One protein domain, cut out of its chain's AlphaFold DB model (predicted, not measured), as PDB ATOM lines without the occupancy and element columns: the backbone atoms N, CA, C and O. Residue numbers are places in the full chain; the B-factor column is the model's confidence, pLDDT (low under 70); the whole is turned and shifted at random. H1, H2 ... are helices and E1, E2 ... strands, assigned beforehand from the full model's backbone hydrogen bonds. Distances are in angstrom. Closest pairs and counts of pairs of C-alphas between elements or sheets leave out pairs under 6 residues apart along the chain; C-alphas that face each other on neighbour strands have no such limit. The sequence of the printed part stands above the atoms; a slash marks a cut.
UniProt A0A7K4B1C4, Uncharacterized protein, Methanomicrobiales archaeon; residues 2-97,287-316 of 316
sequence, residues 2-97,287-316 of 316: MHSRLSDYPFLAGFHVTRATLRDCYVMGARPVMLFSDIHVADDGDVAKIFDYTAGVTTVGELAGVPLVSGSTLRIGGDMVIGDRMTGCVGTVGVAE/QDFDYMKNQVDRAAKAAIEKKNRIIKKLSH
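This is residues 2 to 97 and 287 to 316 of the 316 residues of an uncharacterized protein of Methanomicrobiales archaeon (UniProt A0A7K4B1C4). A twisted sheet of three strands makes a wall, with H1 and H2 side by side over one face and no named helix over the other; the long helix H3 packs on H2, on the side away from the sheet. Residues 287 to 294, of which 289 to 294 belong to H3, stick out free. The printed part has 126 residues with three named helices and three named strands, in the order H1 E1 H2 E2 E3 H3; the sheet runs E2 E1 E3 and is mixed, and the class is mixed, helices and strands. The whole is compact, with a radius of gyration of the C-alphas of 15.4 A, and only just elongated, spanning 54 by 35 by 23 A.

Begin in the sheet with E1, residues 31 to 42: find C-alpha 31 at (-12.902, -42.643, -47.921), from where the strand runs 34.2 A and bends by 53 degrees at residue 34. Beside it find E2, residues 68 to 76, 22.2 A long, and E3, residues 86 to 95, 30.6 A long. H1, residues 10 to 27, starts at C-alpha 10 at (1.104, -25.691, -33.431) and runs 25.8 A. H2, residues 48 to 64, runs 24.7 A. H3, residues 289 to 314, runs 37.7 A and ends at C-alpha 314 at (-17.494, -26.975, -35.375).

Look first at inner strand E1. E3 is its antiparallel neighbour at 166 degrees, with N 36 and O 91 at 2.9 A. E2 is its parallel neighbour at 18 degrees, with N 39 and O 72 at 2.9 A. E1, H2 and E2 form a strand-helix-strand unit, two parallel neighbour strands with a helix between, and its crossover is right-handed. H1 and H2 lie on the same face, giving two layers, helices on one face of a sheet. H1 is over E3 at a height over the sheet of 6.5 A and runs along the strands, at 24 degrees to E3 on the local plane; its closest C-alpha pair with E3 is Thr 18 and Val 90, 5.8 A. H2 is over E1 at a height over the sheet of 9.5 A, along the strands at 7 degrees to E1 on the local plane, and only just not over E2 and E3, on each of which 2 of its C-alphas fall. H1 and H2 touch, closest at the C-alphas of Phe 15 and Gly 56, 4.1 A, and run the same way at a shallow tilt of 34 degrees, only just short of steep. H2 and H3 touch, closest at the C-alphas of Asp 52 and Ala 303, 5.0 A, at a shallow tilt of 26 degrees, the same way. H3 is not on the sheet, and H1 and H3 are only just apart, at 8.2 A. In H1 and H3 every O i to N i+4 pair is within hydrogen-bond range; in H2, 12 of 13 are.

The C-alphas farthest apart are those of Glu 97 and Asp 288, 55.4 A. Residues 98 to 286 are not printed, and C-alphas 97 and 287 across this cut are 54.7 A apart. Of the links printed whole, E2 to E3 is short and the others are tight. The mean pLDDT of the printed part is 90.0; look for values under 70 at residues 77 to 83, 287 to 289 and 316.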
ATOM      1  N   MET A   2       3.255 -30.026 -42.854       91.88
ATOM      2  CA  MET A   2       2.665 -28.821 -42.269       91.88
ATOM      3  C   MET A   2       3.247 -27.544 -42.885       91.88
ATOM      4  O   MET A   2       4.364 -27.541 -43.404       91.88
ATOM      5  N   HIS A   3       2.508 -26.440 -42.798       89.00
ATOM      6  CA  HIS A   3       3.008 -25.145 -43.244       89.00
ATOM      7  C   HIS A   3       4.093 -24.650 -42.271       89.00
ATOM      8  O   HIS A   3       3.809 -24.421 -41.097       89.00
ATOM      9  N   SER A   4       5.330 -24.463 -42.742       82.81
ATOM     10  CA  SER A   4       6.498 -24.196 -41.879       82.81
ATOM     11  C   SER A   4       6.353 -22.949 -40.996       82.81
ATOM     12  O   SER A   4       6.820 -22.931 -39.862       82.81
ATOM     13  N   ARG A   5       5.641 -21.921 -41.474       87.25
ATOM     14  CA  ARG A   5       5.369 -20.685 -40.712       87.25
ATOM     15  C   ARG A   5       4.321 -20.829 -39.605       87.25
ATOM     16  O   ARG A   5       4.113 -19.894 -38.847       87.25
ATOM     17  N   LEU A   6       3.670 -21.985 -39.503       91.88
ATOM     18  CA  LEU A   6       2.781 -22.309 -38.389       91.88
ATOM     19  C   LEU A   6       3.507 -23.081 -37.275       91.88
ATOM     20  O   LEU A   6       2.857 -23.533 -36.342       91.88
ATOM     21  N   SER A   7       4.840 -23.211 -37.337       89.69
ATOM     22  CA  SER A   7       5.658 -23.813 -36.269       89.69
ATOM     23  C   SER A   7       5.359 -23.214 -34.887       89.69
ATOM     24  O   SER A   7       5.310 -23.948 -33.903       89.69
ATOM     25  N   ASP A   8       5.100 -21.906 -34.817       90.00
ATOM     26  CA  ASP A   8       4.788 -21.199 -33.564       90.00
ATOM     27  C   ASP A   8       3.283 -21.111 -33.278       90.00
ATOM     28  O   ASP A   8       2.856 -20.543 -32.276       90.00
ATOM     29  N   TYR A   9       2.473 -21.739 -34.131       94.38
ATOM     30  CA  TYR A   9       1.029 -21.885 -33.982       94.38
ATOM     31  C   TYR A   9       0.642 -23.368 -34.119       94.38
ATOM     32  O   TYR A   9      -0.063 -23.737 -35.067       94.38
ATOM     33  N   PRO A  10       1.101 -24.248 -33.204       95.06
ATOM     34  CA  PRO A  10       1.104 -25.691 -33.431       95.06
ATOM     35  C   PRO A  10      -0.293 -26.269 -33.646       95.06
ATOM     36  O   PRO A  10      -0.473 -27.090 -34.543       95.06
ATOM     37  N   PHE A  11      -1.304 -25.778 -32.915       97.19
ATOM     38  CA  PHE A  11      -2.696 -26.162 -33.153       97.19
ATOM     39  C   PHE A  11      -3.139 -25.921 -34.601       97.19
ATOM     40  O   PHE A  11      -3.698 -26.814 -35.231       97.19
ATOM     41  N   LEU A  12      -2.868 -24.733 -35.154       97.00
ATOM     42  CA  LEU A  12      -3.223 -24.407 -36.539       97.00
ATOM     43  C   LEU A  12      -2.408 -25.245 -37.526       97.00
ATOM     44  O   LEU A  12      -2.953 -25.704 -38.530       97.00
ATOM     45  N   ALA A  13      -1.127 -25.492 -37.232       96.88
ATOM     46  CA  ALA A  13      -0.293 -26.376 -38.039       96.88
ATOM     47  C   ALA A  13      -0.900 -27.782 -38.134       96.88
ATOM     48  O   ALA A  13      -1.091 -28.277 -39.246       96.88
ATOM     49  N   GLY A  14      -1.250 -28.386 -36.993       97.75
ATOM     50  CA  GLY A  14      -1.870 -29.710 -36.897       97.75
ATOM     51  C   GLY A  14      -3.257 -29.763 -37.538       97.75
ATOM     52  O   GLY A  14      -3.562 -30.686 -38.296       97.75
ATOM     53  N   PHE A  15      -4.080 -28.740 -37.310       98.19
ATOM     54  CA  PHE A  15      -5.419 -28.636 -37.889       98.19
ATOM     55  C   PHE A  15      -5.362 -28.571 -39.422       98.19
ATOM     56  O   PHE A  15      -5.968 -29.390 -40.116       98.19
ATOM     57  N   HIS A  16      -4.591 -27.636 -39.985       97.31
ATOM     58  CA  HIS A  16      -4.559 -27.443 -41.434       97.31
ATOM     59  C   HIS A  16      -3.842 -28.569 -42.177       97.31
ATOM     60  O   HIS A  16      -4.293 -28.930 -43.263       97.31
ATOM     61  N   VAL A  17      -2.770 -29.153 -41.621       97.12
ATOM     62  CA  VAL A  17      -2.095 -30.291 -42.274       97.12
ATOM     63  C   VAL A  17      -2.990 -31.529 -42.308       97.12
ATOM     64  O   VAL A  17      -3.008 -32.234 -43.314       97.12
ATOM     65  N   THR A  18      -3.779 -31.755 -41.253       98.25
ATOM     66  CA  THR A  18      -4.727 -32.875 -41.202       98.25
ATOM     67  C   THR A  18      -5.865 -32.661 -42.183       98.25
ATOM     68  O   THR A  18      -6.236 -33.574 -42.915       98.25
ATOM     69  N   ARG A  19      -6.384 -31.430 -42.275       97.12
ATOM     70  CA  ARG A  19      -7.381 -31.110 -43.295       97.12
ATOM     71  C   ARG A  19      -6.823 -31.333 -44.698       97.12
ATOM     72  O   ARG A  19      -7.489 -31.987 -45.485       97.12
ATOM     73  N   ALA A  20      -5.618 -30.842 -44.989       96.56
ATOM     74  CA  ALA A  20      -4.985 -31.001 -46.297       96.56
ATOM     75  C   ALA A  20      -4.840 -32.478 -46.695       96.56
ATOM     76  O   ALA A  20      -5.333 -32.865 -47.747       96.56
ATOM     77  N   THR A  21      -4.282 -33.330 -45.823       97.06
ATOM     78  CA  THR A  21      -4.125 -34.756 -46.161       97.06
ATOM     79  C   THR A  21      -5.463 -35.474 -46.345       97.06
ATOM     80  O   THR A  21      -5.582 -36.334 -47.216       97.06
ATOM     81  N   LEU A  22      -6.496 -35.113 -45.573       97.94
ATOM     82  CA  LEU A  22      -7.831 -35.675 -45.768       97.94
ATOM     83  C   LEU A  22      -8.439 -35.219 -47.096       97.94
ATOM     84  O   LEU A  22      -9.039 -36.044 -47.779       97.94
ATOM     85  N   ARG A  23      -8.262 -33.950 -47.493       96.69
ATOM     86  CA  ARG A  23      -8.709 -33.471 -48.810       96.69
ATOM     87  C   ARG A  23      -8.071 -34.260 -49.939       96.69
ATOM     88  O   ARG A  23      -8.818 -34.755 -50.775       96.69
ATOM     89  N   ASP A  24      -6.749 -34.444 -49.902       96.00
ATOM     90  CA  ASP A  24      -6.010 -35.232 -50.900       96.00
ATOM     91  C   ASP A  24      -6.603 -36.643 -51.049       96.00
ATOM     92  O   ASP A  24      -6.756 -37.160 -52.150       96.00
ATOM     93  N   CYS A  25      -6.999 -37.270 -49.939       97.19
ATOM     94  CA  CYS A  25      -7.658 -38.573 -49.965       97.19
ATOM     95  C   CYS A  25      -9.066 -38.507 -50.575       97.19
ATOM     96  O   CYS A  25      -9.402 -39.302 -51.456       97.19
ATOM     97  N   TYR A  26      -9.883 -37.548 -50.137       97.62
ATOM     98  CA  TYR A  26     -11.257 -37.389 -50.610       97.62
ATOM     99  C   TYR A  26     -11.338 -37.098 -52.112       97.62
ATOM    100  O   TYR A  26     -12.179 -37.676 -52.798       97.62
ATOM    101  N   VAL A  27     -10.457 -36.249 -52.650       96.75
ATOM    102  CA  VAL A  27     -10.459 -35.891 -54.084       96.75
ATOM    103  C   VAL A  27      -9.989 -37.024 -54.987       96.75
ATOM    104  O   VAL A  27     -10.222 -36.988 -56.191       96.75
ATOM    105  N   MET A  28      -9.378 -38.060 -54.416       96.38
ATOM    106  CA  MET A  28      -9.082 -39.300 -55.128       96.38
ATOM    107  C   MET A  28     -10.272 -40.270 -55.148       96.38
ATOM    108  O   MET A  28     -10.142 -41.357 -55.707       96.38
ATOM    109  N   GLY A  29     -11.416 -39.904 -54.557       96.31
ATOM    110  CA  GLY A  29     -12.587 -40.774 -54.413       96.31
ATOM    111  C   GLY A  29     -12.446 -41.788 -53.274       96.31
ATOM    112  O   GLY A  29     -13.232 -42.729 -53.176       96.31
ATOM    113  N   ALA A  30     -11.436 -41.621 -52.412       97.38
ATOM    114  CA  ALA A  30     -11.147 -42.534 -51.317       97.38
ATOM    115  C   ALA A  30     -11.731 -42.028 -49.999       97.38
ATOM    116  O   ALA A  30     -11.484 -40.896 -49.585       97.38
ATOM    117  N   ARG A  31     -12.446 -42.905 -49.286       96.94
ATOM    118  CA  ARG A  31     -12.902 -42.643 -47.921       96.94
ATOM    119  C   ARG A  31     -11.733 -42.855 -46.952       96.94
ATOM    120  O   ARG A  31     -11.250 -43.989 -46.871       96.94
ATOM    121  N   PRO A  32     -11.281 -41.829 -46.211       97.81
ATOM    122  CA  PRO A  32     -10.221 -41.986 -45.221       97.81
ATOM    123  C   PRO A  32     -10.638 -42.963 -44.112       97.81
ATOM    124  O   PRO A  32     -11.778 -42.932 -43.650       97.81
ATOM    125  N   VAL A  33      -9.720 -43.828 -43.678       97.94
ATOM    126  CA  VAL A  33      -9.969 -44.821 -42.613       97.94
ATOM    127  C   VAL A  33      -9.010 -44.694 -41.436       97.94
ATOM    128  O   VAL A  33      -9.330 -45.159 -40.345       97.94
ATOM    129  N   MET A  34      -7.850 -44.062 -41.629       98.00
ATOM    130  CA  MET A  34      -6.892 -43.806 -40.556       98.00
ATOM    131  C   MET A  34      -5.942 -42.656 -40.888       98.00
ATOM    132  O   MET A  34      -5.551 -42.483 -42.042       98.00
ATOM    133  N   LEU A  35      -5.528 -41.937 -39.848       98.56
ATOM    134  CA  LEU A  35      -4.477 -40.925 -39.859       98.56
ATOM    135  C   LEU A  35      -3.228 -41.453 -39.149       98.56
ATOM    136  O   LEU A  35      -3.325 -42.191 -38.166       98.56
ATOM    137  N   PHE A  36      -2.056 -41.013 -39.588       98.12
ATOM    138  CA  PHE A  36      -0.801 -41.174 -38.860       98.12
ATOM    139  C   PHE A  36      -0.005 -39.872 -38.887       98.12
ATOM    140  O   PHE A  36      -0.103 -39.107 -39.845       98.12
ATOM    141  N   SER A  37       0.767 -39.596 -37.838       97.56
ATOM    142  CA  SER A  37       1.464 -38.314 -37.694       97.56
ATOM    143  C   SER A  37       2.934 -38.488 -37.338       97.56
ATOM    144  O   SER A  37       3.261 -39.229 -36.422       97.56
ATOM    145  N   ASP A  38       3.814 -37.783 -38.040       95.88
ATOM    146  CA  ASP A  38       5.232 -37.681 -37.697       95.88
ATOM    147  C   ASP A  38       5.535 -36.226 -37.334       95.88
ATOM    148  O   ASP A  38       5.318 -35.322 -38.144       95.88
ATOM    149  N   ILE A  39       5.969 -35.989 -36.097       94.00
ATOM    150  CA  ILE A  39       6.255 -34.657 -35.557       94.00
ATOM    151  C   ILE A  39       7.680 -34.598 -35.040       94.00
ATOM    152  O   ILE A  39       8.152 -35.470 -34.313       94.00
ATOM    153  N   HIS A  40       8.380 -33.547 -35.433       91.19
ATOM    154  CA  HIS A  40       9.761 -33.322 -35.077       91.19
ATOM    155  C   HIS A  40       9.899 -31.975 -34.368       91.19
ATOM    156  O   HIS A  40       9.457 -30.948 -34.887       91.19
ATOM    157  N   VAL A  41      10.537 -31.966 -33.198       89.06
ATOM    158  CA  VAL A  41      10.750 -30.751 -32.392       89.06
ATOM    159  C   VAL A  41      12.236 -30.518 -32.161       89.06
ATOM    160  O   VAL A  41      12.990 -31.469 -31.950       89.06
ATOM    161  N   ALA A  42      12.661 -29.259 -32.250       85.44
ATOM    162  CA  ALA A  42      14.052 -28.883 -32.052       85.44
ATOM    163  C   ALA A  42      14.525 -29.031 -30.600       85.44
ATOM    164  O   ALA A  42      13.727 -29.115 -29.671       85.44
ATOM    165  N   ASP A  43      15.842 -29.028 -30.408       75.75
ATOM    166  CA  ASP A  43      16.528 -29.243 -29.119       75.75
ATOM    167  C   ASP A  43      16.186 -28.204 -28.053       75.75
ATOM    168  O   ASP A  43      16.207 -28.480 -26.849       75.75
ATOM    169  N   ASP A  44      15.901 -26.997 -28.527       76.44
ATOM    170  CA  ASP A  44      15.459 -25.852 -27.741       76.44
ATOM    171  C   ASP A  44      13.953 -25.596 -27.937       76.44
ATOM    172  O   ASP A  44      13.426 -24.569 -27.518       76.44
ATOM    173  N   GLY A  45      13.257 -26.512 -28.614       78.50
ATOM    174  CA  GLY A  45      11.832 -26.434 -28.886       78.50
ATOM    175  C   GLY A  45      10.998 -26.770 -27.657       78.50
ATOM    176  O   GLY A  45      11.274 -27.716 -26.919       78.50
ATOM    177  N   ASP A  46       9.931 -26.004 -27.462       85.44
ATOM    178  CA  ASP A  46       8.972 -26.261 -26.396       85.44
ATOM    179  C   ASP A  46       8.195 -27.563 -26.667       85.44
ATOM    180  O   ASP A  46       7.463 -27.685 -27.654       85.44
ATOM    181  N   VAL A  47       8.323 -28.534 -25.759       85.56
ATOM    182  CA  VAL A  47       7.606 -29.819 -25.791       85.56
ATOM    183  C   VAL A  47       6.084 -29.611 -25.807       85.56
ATOM    184  O   VAL A  47       5.361 -30.430 -26.380       85.56
ATOM    185  N   ALA A  48       5.578 -28.497 -25.267       89.31
ATOM    186  CA  ALA A  48       4.162 -28.141 -25.331       89.31
ATOM    187  C   ALA A  48       3.633 -28.025 -26.771       89.31
ATOM    188  O   ALA A  48       2.450 -28.297 -27.009       89.31
ATOM    189  N   LYS A  49       4.503 -27.701 -27.746       92.38
ATOM    190  CA  LYS A  49       4.140 -27.651 -29.171       92.38
ATOM    191  C   LYS A  49       3.617 -29.005 -29.666       92.38
ATOM    192  O   LYS A  49       2.704 -29.021 -30.489       92.38
ATOM    193  N   ILE A  50       4.110 -30.123 -29.118       93.50
ATOM    194  CA  ILE A  50       3.659 -31.480 -29.475       93.50
ATOM    195  C   ILE A  50       2.190 -31.664 -29.105       93.50
ATOM    196  O   ILE A  50       1.384 -32.020 -29.961       93.50
ATOM    197  N   PHE A  51       1.822 -31.377 -27.854       94.94
ATOM    198  CA  PHE A  51       0.440 -31.542 -27.397       94.94
ATOM    199  C   PHE A  51      -0.520 -30.656 -28.184       94.94
ATOM    200  O   PHE A  51      -1.593 -31.110 -28.582       94.94
ATOM    201  N   ASP A  52      -0.129 -29.407 -28.436       96.44
ATOM    202  CA  ASP A  52      -0.981 -28.457 -29.141       96.44
ATOM    203  C   ASP A  52      -1.138 -28.809 -30.631       96.44
ATOM    204  O   ASP A  52      -2.240 -28.740 -31.177       96.44
ATOM    205  N   TYR A  53      -0.070 -29.288 -31.276       97.25
ATOM    206  CA  TYR A  53      -0.131 -29.838 -32.628       97.25
ATOM    207  C   TYR A  53      -1.039 -31.065 -32.703       97.25
ATOM    208  O   TYR A  53      -1.958 -31.104 -33.524       97.25
ATOM    209  N   THR A  54      -0.843 -32.045 -31.816       97.19
ATOM    210  CA  THR A  54      -1.676 -33.252 -31.757       97.19
ATOM    211  C   THR A  54      -3.139 -32.913 -31.466       97.19
ATOM    212  O   THR A  54      -4.032 -33.546 -32.031       97.19
ATOM    213  N   ALA A  55      -3.423 -31.884 -30.661       97.94
ATOM    214  CA  ALA A  55      -4.781 -31.374 -30.465       97.94
ATOM    215  C   ALA A  55      -5.392 -30.840 -31.773       97.94
ATOM    216  O   ALA A  55      -6.550 -31.134 -32.070       97.94
ATOM    217  N   GLY A  56      -4.622 -30.123 -32.593       98.12
ATOM    218  CA  GLY A  56      -5.051 -29.704 -33.931       98.12
ATOM    219  C   GLY A  56      -5.367 -30.890 -34.849       98.12
ATOM    220  O   GLY A  56      -6.419 -30.913 -35.486       98.12
ATOM    221  N   VAL A  57      -4.494 -31.906 -34.863       98.44
ATOM    222  CA  VAL A  57      -4.677 -33.135 -35.660       98.44
ATOM    223  C   VAL A  57      -5.936 -33.893 -35.238       98.44
ATOM    224  O   VAL A  57      -6.806 -34.193 -36.058       98.44
ATOM    225  N   THR A  58      -6.061 -34.171 -33.943       98.00
ATOM    226  CA  THR A  58      -7.178 -34.948 -33.385       98.00
ATOM    227  C   THR A  58      -8.509 -34.206 -33.461       98.00
ATOM    228  O   THR A  58      -9.527 -34.859 -33.648       98.00
ATOM    229  N   THR A  59      -8.524 -32.866 -33.426       98.50
ATOM    230  CA  THR A  59      -9.741 -32.072 -33.691       98.50
ATOM    231  C   THR A  59     -10.354 -32.440 -35.040       98.50
ATOM    232  O   THR A  59     -11.545 -32.727 -35.127       98.50
ATOM    233  N   VAL A  60      -9.541 -32.438 -36.103       98.31
ATOM    234  CA  VAL A  60     -10.016 -32.749 -37.457       98.31
ATOM    235  C   VAL A  60     -10.370 -34.229 -37.578       98.31
ATOM    236  O   VAL A  60     -11.415 -34.551 -38.134       98.31
ATOM    237  N   GLY A  61      -9.534 -35.117 -37.031       97.88
ATOM    238  CA  GLY A  61      -9.784 -36.559 -37.043       97.88
ATOM    239  C   GLY A  61     -11.105 -36.940 -36.367       97.88
ATOM    240  O   GLY A  61     -11.905 -37.658 -36.956       97.88
ATOM    241  N   GLU A  62     -11.385 -36.410 -35.175       97.50
ATOM    242  CA  GLU A  62     -12.623 -36.691 -34.435       97.50
ATOM    243  C   GLU A  62     -13.864 -36.183 -35.175       97.50
ATOM    244  O   GLU A  62     -14.831 -36.926 -35.328       97.50
ATOM    245  N   LEU A  63     -13.819 -34.953 -35.695       96.94
ATOM    246  CA  LEU A  63     -14.938 -34.372 -36.442       96.94
ATOM    247  C   LEU A  63     -15.182 -35.073 -37.788       96.94
ATOM    248  O   LEU A  63     -16.325 -35.189 -38.217       96.94
ATOM    249  N   ALA A  64     -14.128 -35.564 -38.443       96.44
ATOM    250  CA  ALA A  64     -14.236 -36.327 -39.686       96.44
ATOM    251  C   ALA A  64     -14.521 -37.825 -39.462       96.44
ATOM    252  O   ALA A  64     -14.740 -38.553 -40.430       96.44
ATOM    253  N   GLY A  65     -14.489 -38.310 -38.215       96.88
ATOM    254  CA  GLY A  65     -14.618 -39.734 -37.896       96.88
ATOM    255  C   GLY A  65     -13.431 -40.591 -38.357       96.88
ATOM    256  O   GLY A  65     -13.609 -41.775 -38.639       96.88
ATOM    257  N   VAL A  66     -12.230 -40.011 -38.448       98.12
ATOM    258  CA  VAL A  66     -10.997 -40.674 -38.897       98.12
ATOM    259  C   VAL A  66      -9.985 -40.713 -37.741       98.12
ATOM    260  O   VAL A  66      -9.471 -39.665 -37.341       98.12
ATOM    261  N   PRO A  67      -9.672 -41.891 -37.174       97.88
ATOM    262  CA  PRO A  67      -8.809 -41.987 -36.000       97.88
ATOM    263  C   PRO A  67      -7.335 -41.734 -36.340       97.88
ATOM    264  O   PRO A  67      -6.837 -42.195 -37.367       97.88
ATOM    265  N   LEU A  68      -6.610 -41.074 -35.432       97.94
ATOM    266  CA  LEU A  68      -5.144 -41.061 -35.421       97.94
ATOM    267  C   LEU A  68      -4.647 -42.380 -34.810       97.94
ATOM    268  O   LEU A  68      -4.764 -42.578 -33.603       97.94
ATOM    269  N   VAL A  69      -4.142 -43.294 -35.641       97.50
ATOM    270  CA  VAL A  69      -3.826 -44.679 -35.232       97.50
ATOM    271  C   VAL A  69      -2.355 -44.908 -34.908       97.50
ATOM    272  O   VAL A  69      -2.019 -45.858 -34.208       97.50
ATOM    273  N   SER A  70      -1.471 -44.079 -35.455       95.94
ATOM    274  CA  SER A  70      -0.028 -44.239 -35.312       95.94
ATOM    275  C   SER A  70       0.670 -42.891 -35.389       95.94
ATOM    276  O   SER A  70       0.137 -41.918 -35.931       95.94
ATOM    277  N   GLY A  71       1.885 -42.836 -34.869       94.19
ATOM    278  CA  GLY A  71       2.736 -41.689 -35.065       94.19
ATOM    279  C   GLY A  71       4.158 -41.897 -34.589       94.19
ATOM    280  O   GLY A  71       4.503 -42.924 -34.009       94.19
ATOM    281  N   SER A  72       4.973 -40.893 -34.865       93.19
ATOM    282  CA  SER A  72       6.372 -40.811 -34.487       93.19
ATOM    283  C   SER A  72       6.640 -39.406 -33.964       93.19
ATOM    284  O   SER A  72       6.170 -38.417 -34.526       93.19
ATOM    285  N   THR A  73       7.379 -39.337 -32.864       90.62
ATOM    286  CA  THR A  73       7.853 -38.082 -32.294       90.62
ATOM    287  C   THR A  73       9.362 -38.157 -32.252       90.62
ATOM    288  O   THR A  73       9.923 -38.978 -31.523       90.62
ATOM    289  N   LEU A  74      10.017 -37.310 -33.036       85.94
ATOM    290  CA  LEU A  74      11.469 -37.256 -33.108       85.94
ATOM    291  C   LEU A  74      11.983 -35.881 -32.710       85.94
ATOM    292  O   LEU A  74      11.281 -34.870 -32.710       85.94
ATOM    293  N   ARG A  75      13.257 -35.858 -32.355       80.62
ATOM    294  CA  ARG A  75      14.001 -34.628 -32.146       80.62
ATOM    295  C   ARG A  75      14.658 -34.239 -33.468       80.62
ATOM    296  O   ARG A  75      15.296 -35.085 -34.092       80.62
ATOM    297  N   ILE A  76      14.520 -32.982 -33.887       76.62
ATOM    298  CA  ILE A  76      15.289 -32.414 -35.006       76.62
ATOM    299  C   ILE A  76      16.403 -31.541 -34.455       76.62
ATOM    300  O   ILE A  76      16.182 -30.409 -34.044       76.62
ATOM    301  N   GLY A  77      17.613 -32.083 -34.442       60.81
ATOM    302  CA  GLY A  77      18.683 -31.527 -33.631       60.81
ATOM    303  C   GLY A  77      20.059 -32.022 -34.004       60.81
ATOM    304  O   GLY A  77      20.230 -33.177 -34.383       60.81
ATOM    305  N   GLY A  78      21.027 -31.124 -33.891       53.59
ATOM    306  CA  GLY A  78      22.437 -31.284 -34.230       53.59
ATOM    307  C   GLY A  78      23.040 -29.899 -34.464       53.59
ATOM    308  O   GLY A  78      22.287 -28.928 -34.559       53.59
ATOM    309  N   ASP A  79      24.362 -29.793 -34.619       50.94
ATOM    310  CA  ASP A  79      25.100 -28.512 -34.711       50.94
ATOM    311  C   ASP A  79      24.562 -27.512 -35.768       50.94
ATOM    312  O   ASP A  79      24.902 -26.331 -35.745       50.94
ATOM    313  N   MET A  80      23.707 -27.966 -36.693       55.56
ATOM    314  CA  MET A  80      23.183 -27.205 -37.832       55.56
ATOM    315  C   MET A  80      21.688 -26.828 -37.743       55.56
ATOM    316  O   MET A  80      21.212 -26.091 -38.610       55.56
ATOM    317  N   VAL A  81      20.926 -27.298 -36.742       59.84
ATOM    318  CA  VAL A  81      19.505 -26.923 -36.565       59.84
ATOM    319  C   VAL A  81      19.395 -25.872 -35.465       59.84
ATOM    320  O   VAL A  81      19.459 -26.181 -34.283       59.84
ATOM    321  N   ILE A  82      19.237 -24.610 -35.868       59.97
ATOM    322  CA  ILE A  82      19.155 -23.469 -34.947       59.97
ATOM    323  C   ILE A  82      17.683 -23.117 -34.682       59.97
ATOM    324  O   ILE A  82      16.944 -22.807 -35.624       59.97
ATOM    325  N   GLY A  83      17.291 -23.081 -33.406       68.62
ATOM    326  CA  GLY A  83      16.031 -22.499 -32.931       68.62
ATOM    327  C   GLY A  83      15.075 -23.489 -32.267       68.62
ATOM    328  O   GLY A  83      15.390 -24.653 -32.060       68.62
ATOM    329  N   ASP A  84      13.871 -23.013 -31.971       80.12
ATOM    330  CA  ASP A  84      12.794 -23.709 -31.254       80.12
ATOM    331  C   ASP A  84      11.753 -24.333 -32.208       80.12
ATOM    332  O   ASP A  84      10.580 -24.529 -31.866       80.12
ATOM    333  N   ARG A  85      12.167 -24.577 -33.455       82.44
ATOM    334  CA  ARG A  85      11.267 -24.932 -34.551       82.44
ATOM    335  C   ARG A  85      10.629 -26.301 -34.345       82.44
ATOM    336  O   ARG A  85      11.241 -27.241 -33.847       82.44
ATOM    337  N   MET A  86       9.406 -26.407 -34.836       89.44
ATOM    338  CA  MET A  86       8.691 -27.656 -35.029       89.44
ATOM    339  C   MET A  86       8.525 -27.886 -36.532       89.44
ATOM    340  O   MET A  86       8.304 -26.947 -37.300       89.44
ATOM    341  N   THR A  87       8.605 -29.137 -36.960       91.38
ATOM    342  CA  THR A  87       8.133 -29.589 -38.269       91.38
ATOM    343  C   THR A  87       7.320 -30.857 -38.092       91.38
ATOM    344  O   THR A  87       7.409 -31.529 -37.072       91.38
ATOM    345  N   GLY A  88       6.487 -31.181 -39.065       92.00
ATOM    346  CA  GLY A  88       5.683 -32.380 -38.982       92.00
ATOM    347  C   GLY A  88       4.855 -32.615 -40.222       92.00
ATOM    348  O   GLY A  88       4.661 -31.741 -41.078       92.00
ATOM    349  N   CYS A  89       4.342 -33.824 -40.321       95.94
ATOM    350  CA  CYS A  89       3.403 -34.221 -41.340       95.94
ATOM    351  C   CYS A  89       2.320 -35.113 -40.738       95.94
ATOM    352  O   CYS A  89       2.488 -35.766 -39.708       95.94
ATOM    353  N   VAL A  90       1.183 -35.111 -41.416       98.06
ATOM    354  CA  VAL A  90       0.120 -36.079 -41.197       98.06
ATOM    355  C   VAL A  90      -0.095 -36.760 -42.532       98.06
ATOM    356  O   VAL A  90      -0.130 -36.089 -43.567       98.06
ATOM    357  N   GLY A  91      -0.167 -38.079 -42.497       98.06
ATOM    358  CA  GLY A  91      -0.588 -38.900 -43.613       98.06
ATOM    359  C   GLY A  91      -1.922 -39.558 -43.303       98.06
ATOM    360  O   GLY A  91      -2.326 -39.693 -42.147       98.06
ATOM    361  N   THR A  92      -2.603 -39.977 -44.360       98.12
ATOM    362  CA  THR A  92      -3.870 -40.691 -44.271       98.12
ATOM    363  C   THR A  92      -3.841 -41.905 -45.182       98.12
ATOM    364  O   THR A  92      -3.174 -41.906 -46.218       98.12
ATOM    365  N   VAL A  93      -4.596 -42.931 -44.811       97.94
ATOM    366  CA  VAL A  93      -4.934 -44.037 -45.706       97.94
ATOM    367  C   VAL A  93      -6.436 -44.021 -45.922       97.94
ATOM    368  O   VAL A  93      -7.201 -43.826 -44.976       97.94
ATOM    369  N   GLY A  94      -6.853 -44.223 -47.168       97.19
ATOM    370  CA  GLY A  94      -8.254 -44.321 -47.544       97.19
ATOM    371  C   GLY A  94      -8.520 -45.482 -48.486       97.19
ATOM    372  O   GLY A  94      -7.605 -46.033 -49.095       97.19
ATOM    373  N   VAL A  95      -9.792 -45.849 -48.585       97.19
ATOM    374  CA  VAL A  95     -10.280 -46.932 -49.441       97.19
ATOM    375  C   VAL A  95     -11.221 -46.341 -50.479       97.19
ATOM    376  O   VAL A  95     -12.131 -45.592 -50.127       97.19
ATOM    377  N   ALA A  96     -11.004 -46.678 -51.747       96.06
ATOM    378  CA  ALA A  96     -11.823 -46.221 -52.861       96.06
ATOM    379  C   ALA A  96     -12.371 -47.408 -53.650       96.06
ATOM    380  O   ALA A  96     -11.632 -48.337 -53.974       96.06
ATOM    381  N   GLU A  97     -13.646 -47.328 -54.016       89.94
ATOM    382  CA  GLU A  97     -14.255 -48.204 -55.024       89.94
ATOM    383  C   GLU A  97     -14.152 -47.586 -56.427       89.94
ATOM    384  O   GLU A  97     -14.060 -48.296 -57.427       89.94
ATOM    385  N   GLN A 287      16.481 -26.105 -15.062       56.62
ATOM    386  CA  GLN A 287      15.125 -26.115 -14.520       56.62
ATOM    387  C   GLN A 287      14.876 -27.357 -13.662       56.62
ATOM    388  O   GLN A 287      15.263 -28.472 -14.009       56.62
ATOM    389  N   ASP A 288      14.180 -27.140 -12.547       69.81
ATOM    390  CA  ASP A 288      13.693 -28.170 -11.632       69.81
ATOM    391  C   ASP A 288      12.784 -29.178 -12.366       69.81
ATOM    392  O   ASP A 288      11.776 -28.814 -12.982       69.81
ATOM    393  N   PHE A 289      13.141 -30.462 -12.299       68.12
ATOM    394  CA  PHE A 289      12.449 -31.554 -12.981       68.12
ATOM    395  C   PHE A 289      10.966 -31.669 -12.589       68.12
ATOM    396  O   PHE A 289      10.113 -31.905 -13.451       68.12
ATOM    397  N   ASP A 290      10.632 -31.468 -11.312       72.88
ATOM    398  CA  ASP A 290       9.245 -31.567 -10.846       72.88
ATOM    399  C   ASP A 290       8.411 -30.377 -11.329       72.88
ATOM    400  O   ASP A 290       7.234 -30.520 -11.683       72.88
ATOM    401  N   TYR A 291       9.028 -29.200 -11.425       75.50
ATOM    402  CA  TYR A 291       8.412 -28.045 -12.069       75.50
ATOM    403  C   TYR A 291       8.142 -28.321 -13.555       75.50
ATOM    404  O   TYR A 291       7.013 -28.126 -14.015       75.50
ATOM    405  N   MET A 292       9.124 -28.856 -14.290       74.12
ATOM    406  CA  MET A 292       8.965 -29.203 -15.709       74.12
ATOM    407  C   MET A 292       7.836 -30.215 -15.934       74.12
ATOM    408  O   MET A 292       6.991 -30.014 -16.808       74.12
ATOM    409  N   LYS A 293       7.766 -31.268 -15.113       77.00
ATOM    410  CA  LYS A 293       6.696 -32.271 -15.181       77.00
ATOM    411  C   LYS A 293       5.310 -31.644 -15.007       77.00
ATOM    412  O   LYS A 293       4.410 -31.893 -15.807       77.00
ATOM    413  N   ASN A 294       5.147 -30.775 -14.011       86.00
ATOM    414  CA  ASN A 294       3.883 -30.075 -13.778       86.00
ATOM    415  C   ASN A 294       3.496 -29.154 -14.948       86.00
ATOM    416  O   ASN A 294       2.313 -29.022 -15.270       86.00
ATOM    417  N   GLN A 295       4.474 -28.514 -15.592       85.50
ATOM    418  CA  GLN A 295       4.239 -27.670 -16.767       85.50
ATOM    419  C   GLN A 295       3.810 -28.497 -17.986       85.50
ATOM    420  O   GLN A 295       2.881 -28.098 -18.688       85.50
ATOM    421  N   VAL A 296       4.407 -29.676 -18.188       85.19
ATOM    422  CA  VAL A 296       3.993 -30.638 -19.221       85.19
ATOM    423  C   VAL A 296       2.541 -31.083 -19.010       85.19
ATOM    424  O   VAL A 296       1.736 -31.013 -19.940       85.19
ATOM    425  N   ASP A 297       2.163 -31.445 -17.781       86.25
ATOM    426  CA  ASP A 297       0.786 -31.848 -17.461       86.25
ATOM    427  C   ASP A 297      -0.224 -30.713 -17.698       86.25
ATOM    428  O   ASP A 297      -1.345 -30.939 -18.167       86.25
ATOM    429  N   ARG A 298       0.160 -29.466 -17.393       91.88
ATOM    430  CA  ARG A 298      -0.659 -28.276 -17.674       91.88
ATOM    431  C   ARG A 298      -0.814 -28.036 -19.173       91.88
ATOM    432  O   ARG A 298      -1.930 -27.773 -19.617       91.88
ATOM    433  N   ALA A 299       0.266 -28.155 -19.944       90.50
ATOM    434  CA  ALA A 299       0.233 -28.003 -21.396       90.50
ATOM    435  C   ALA A 299      -0.687 -29.044 -22.052       90.50
ATOM    436  O   ALA A 299      -1.523 -28.688 -22.884       90.50
ATOM    437  N   ALA A 300      -0.607 -30.305 -21.617       91.56
ATOM    438  CA  ALA A 300      -1.486 -31.368 -22.092       91.56
ATOM    439  C   ALA A 300      -2.970 -31.059 -21.814       91.56
ATOM    440  O   ALA A 300      -3.809 -31.171 -22.711       91.56
ATOM    441  N   LYS A 301      -3.303 -30.599 -20.599       94.19
ATOM    442  CA  LYS A 301      -4.677 -30.190 -20.246       94.19
ATOM    443  C   LYS A 301      -5.164 -29.013 -21.090       94.19
ATOM    444  O   LYS A 301      -6.255 -29.085 -21.652       94.19
ATOM    445  N   ALA A 302      -4.344 -27.975 -21.248       94.75
ATOM    446  CA  ALA A 302      -4.685 -26.805 -22.055       94.75
ATOM    447  C   ALA A 302      -4.930 -27.166 -23.534       94.75
ATOM    448  O   ALA A 302      -5.855 -26.641 -24.159       94.75
ATOM    449  N   ALA A 303      -4.145 -28.095 -24.090       94.31
ATOM    450  CA  ALA A 303      -4.336 -28.599 -25.447       94.31
ATOM    451  C   ALA A 303      -5.672 -29.356 -25.597       94.31
ATOM    452  O   ALA A 303      -6.406 -29.126 -26.560       94.31
ATOM    453  N   ILE A 304      -6.039 -30.192 -24.617       94.81
ATOM    454  CA  ILE A 304      -7.333 -30.898 -24.586       94.81
ATOM    455  C   ILE A 304      -8.502 -29.906 -24.497       94.81
ATOM    456  O   ILE A 304      -9.478 -30.031 -25.236       94.81
ATOM    457  N   GLU A 305      -8.410 -28.899 -23.629       95.75
ATOM    458  CA  GLU A 305      -9.433 -27.854 -23.500       95.75
ATOM    459  C   GLU A 305      -9.604 -27.067 -24.803       95.75
ATOM    460  O   GLU A 305     -10.732 -26.855 -25.263       95.75
ATOM    461  N   LYS A 306      -8.489 -26.690 -25.447       95.94
ATOM    462  CA  LYS A 306      -8.490 -26.023 -26.754       95.94
ATOM    463  C   LYS A 306      -9.163 -26.893 -27.817       95.94
ATOM    464  O   LYS A 306     -10.059 -26.395 -28.500       95.94
ATOM    465  N   LYS A 307      -8.794 -28.178 -27.910       97.25
ATOM    466  CA  LYS A 307      -9.415 -29.171 -28.806       97.25
ATOM    467  C   LYS A 307     -10.931 -29.208 -28.614       97.25
ATOM    468  O   LYS A 307     -11.684 -28.961 -29.550       97.25
ATOM    469  N   ASN A 308     -11.383 -29.432 -27.380       95.81
ATOM    470  CA  ASN A 308     -12.802 -29.571 -27.051       95.81
ATOM    471  C   ASN A 308     -13.601 -28.301 -27.371       95.81
ATOM    472  O   ASN A 308     -14.726 -28.380 -27.864       95.81
ATOM    473  N   ARG A 309     -13.015 -27.118 -27.142       96.31
ATOM    474  CA  ARG A 309     -13.626 -25.837 -27.513       96.31
ATOM    475  C   ARG A 309     -13.844 -25.725 -29.023       96.31
ATOM    476  O   ARG A 309     -14.914 -25.288 -29.440       96.31
ATOM    477  N   ILE A 310     -12.853 -26.113 -29.830       95.69
ATOM    478  CA  ILE A 310     -12.958 -26.057 -31.295       95.69
ATOM    479  C   ILE A 310     -13.914 -27.130 -31.824       95.69
ATOM    480  O   ILE A 310     -14.755 -26.807 -32.656       95.69
ATOM    481  N   ILE A 311     -13.877 -28.357 -31.294       94.88
ATOM    482  CA  ILE A 311     -14.856 -29.405 -31.632       94.88
ATOM    483  C   ILE A 311     -16.277 -28.907 -31.378       94.88
ATOM    484  O   ILE A 311     -17.116 -28.975 -32.274       94.88
ATOM    485  N   LYS A 312     -16.541 -28.339 -30.196       94.75
ATOM    486  CA  LYS A 312     -17.857 -27.778 -29.866       94.75
ATOM    487  C   LYS A 312     -18.273 -26.684 -30.849       94.75
ATOM    488  O   LYS A 312     -19.425 -26.652 -31.256       94.75
ATOM    489  N   LYS A 313     -17.347 -25.802 -31.240       93.75
ATOM    490  CA  LYS A 313     -17.608 -24.741 -32.224       93.75
ATOM    491  C   LYS A 313     -17.967 -25.298 -33.609       93.75
ATOM    492  O   LYS A 313     -18.798 -24.699 -34.274       93.75
ATOM    493  N   LEU A 314     -17.339 -26.395 -34.033       93.56
ATOM    494  CA  LEU A 314     -17.494 -26.975 -35.375       93.56
ATOM    495  C   LEU A 314     -18.570 -28.068 -35.480       93.56
ATOM    496  O   LEU A 314     -18.857 -28.520 -36.582       93.56
ATOM    497  N   SER A 315     -19.135 -28.518 -34.357       86.00
ATOM    498  CA  SER A 315     -20.199 -29.540 -34.322       86.00
ATOM    499  C   SER A 315     -21.613 -28.959 -34.484       86.00
ATOM    500  O   SER A 315     -22.588 -29.709 -34.426       86.00
ATOM    501  N   HIS A 316     -21.729 -27.637 -34.628       59.47
ATOM    502  CA  HIS A 316     -22.970 -26.881 -34.819       59.47
ATOM    503  C   HIS A 316     -22.988 -26.257 -36.212       59.47
ATOM    504  O   HIS A 316     -24.103 -26.147 -36.766       59.47
TER     505      HIS A 316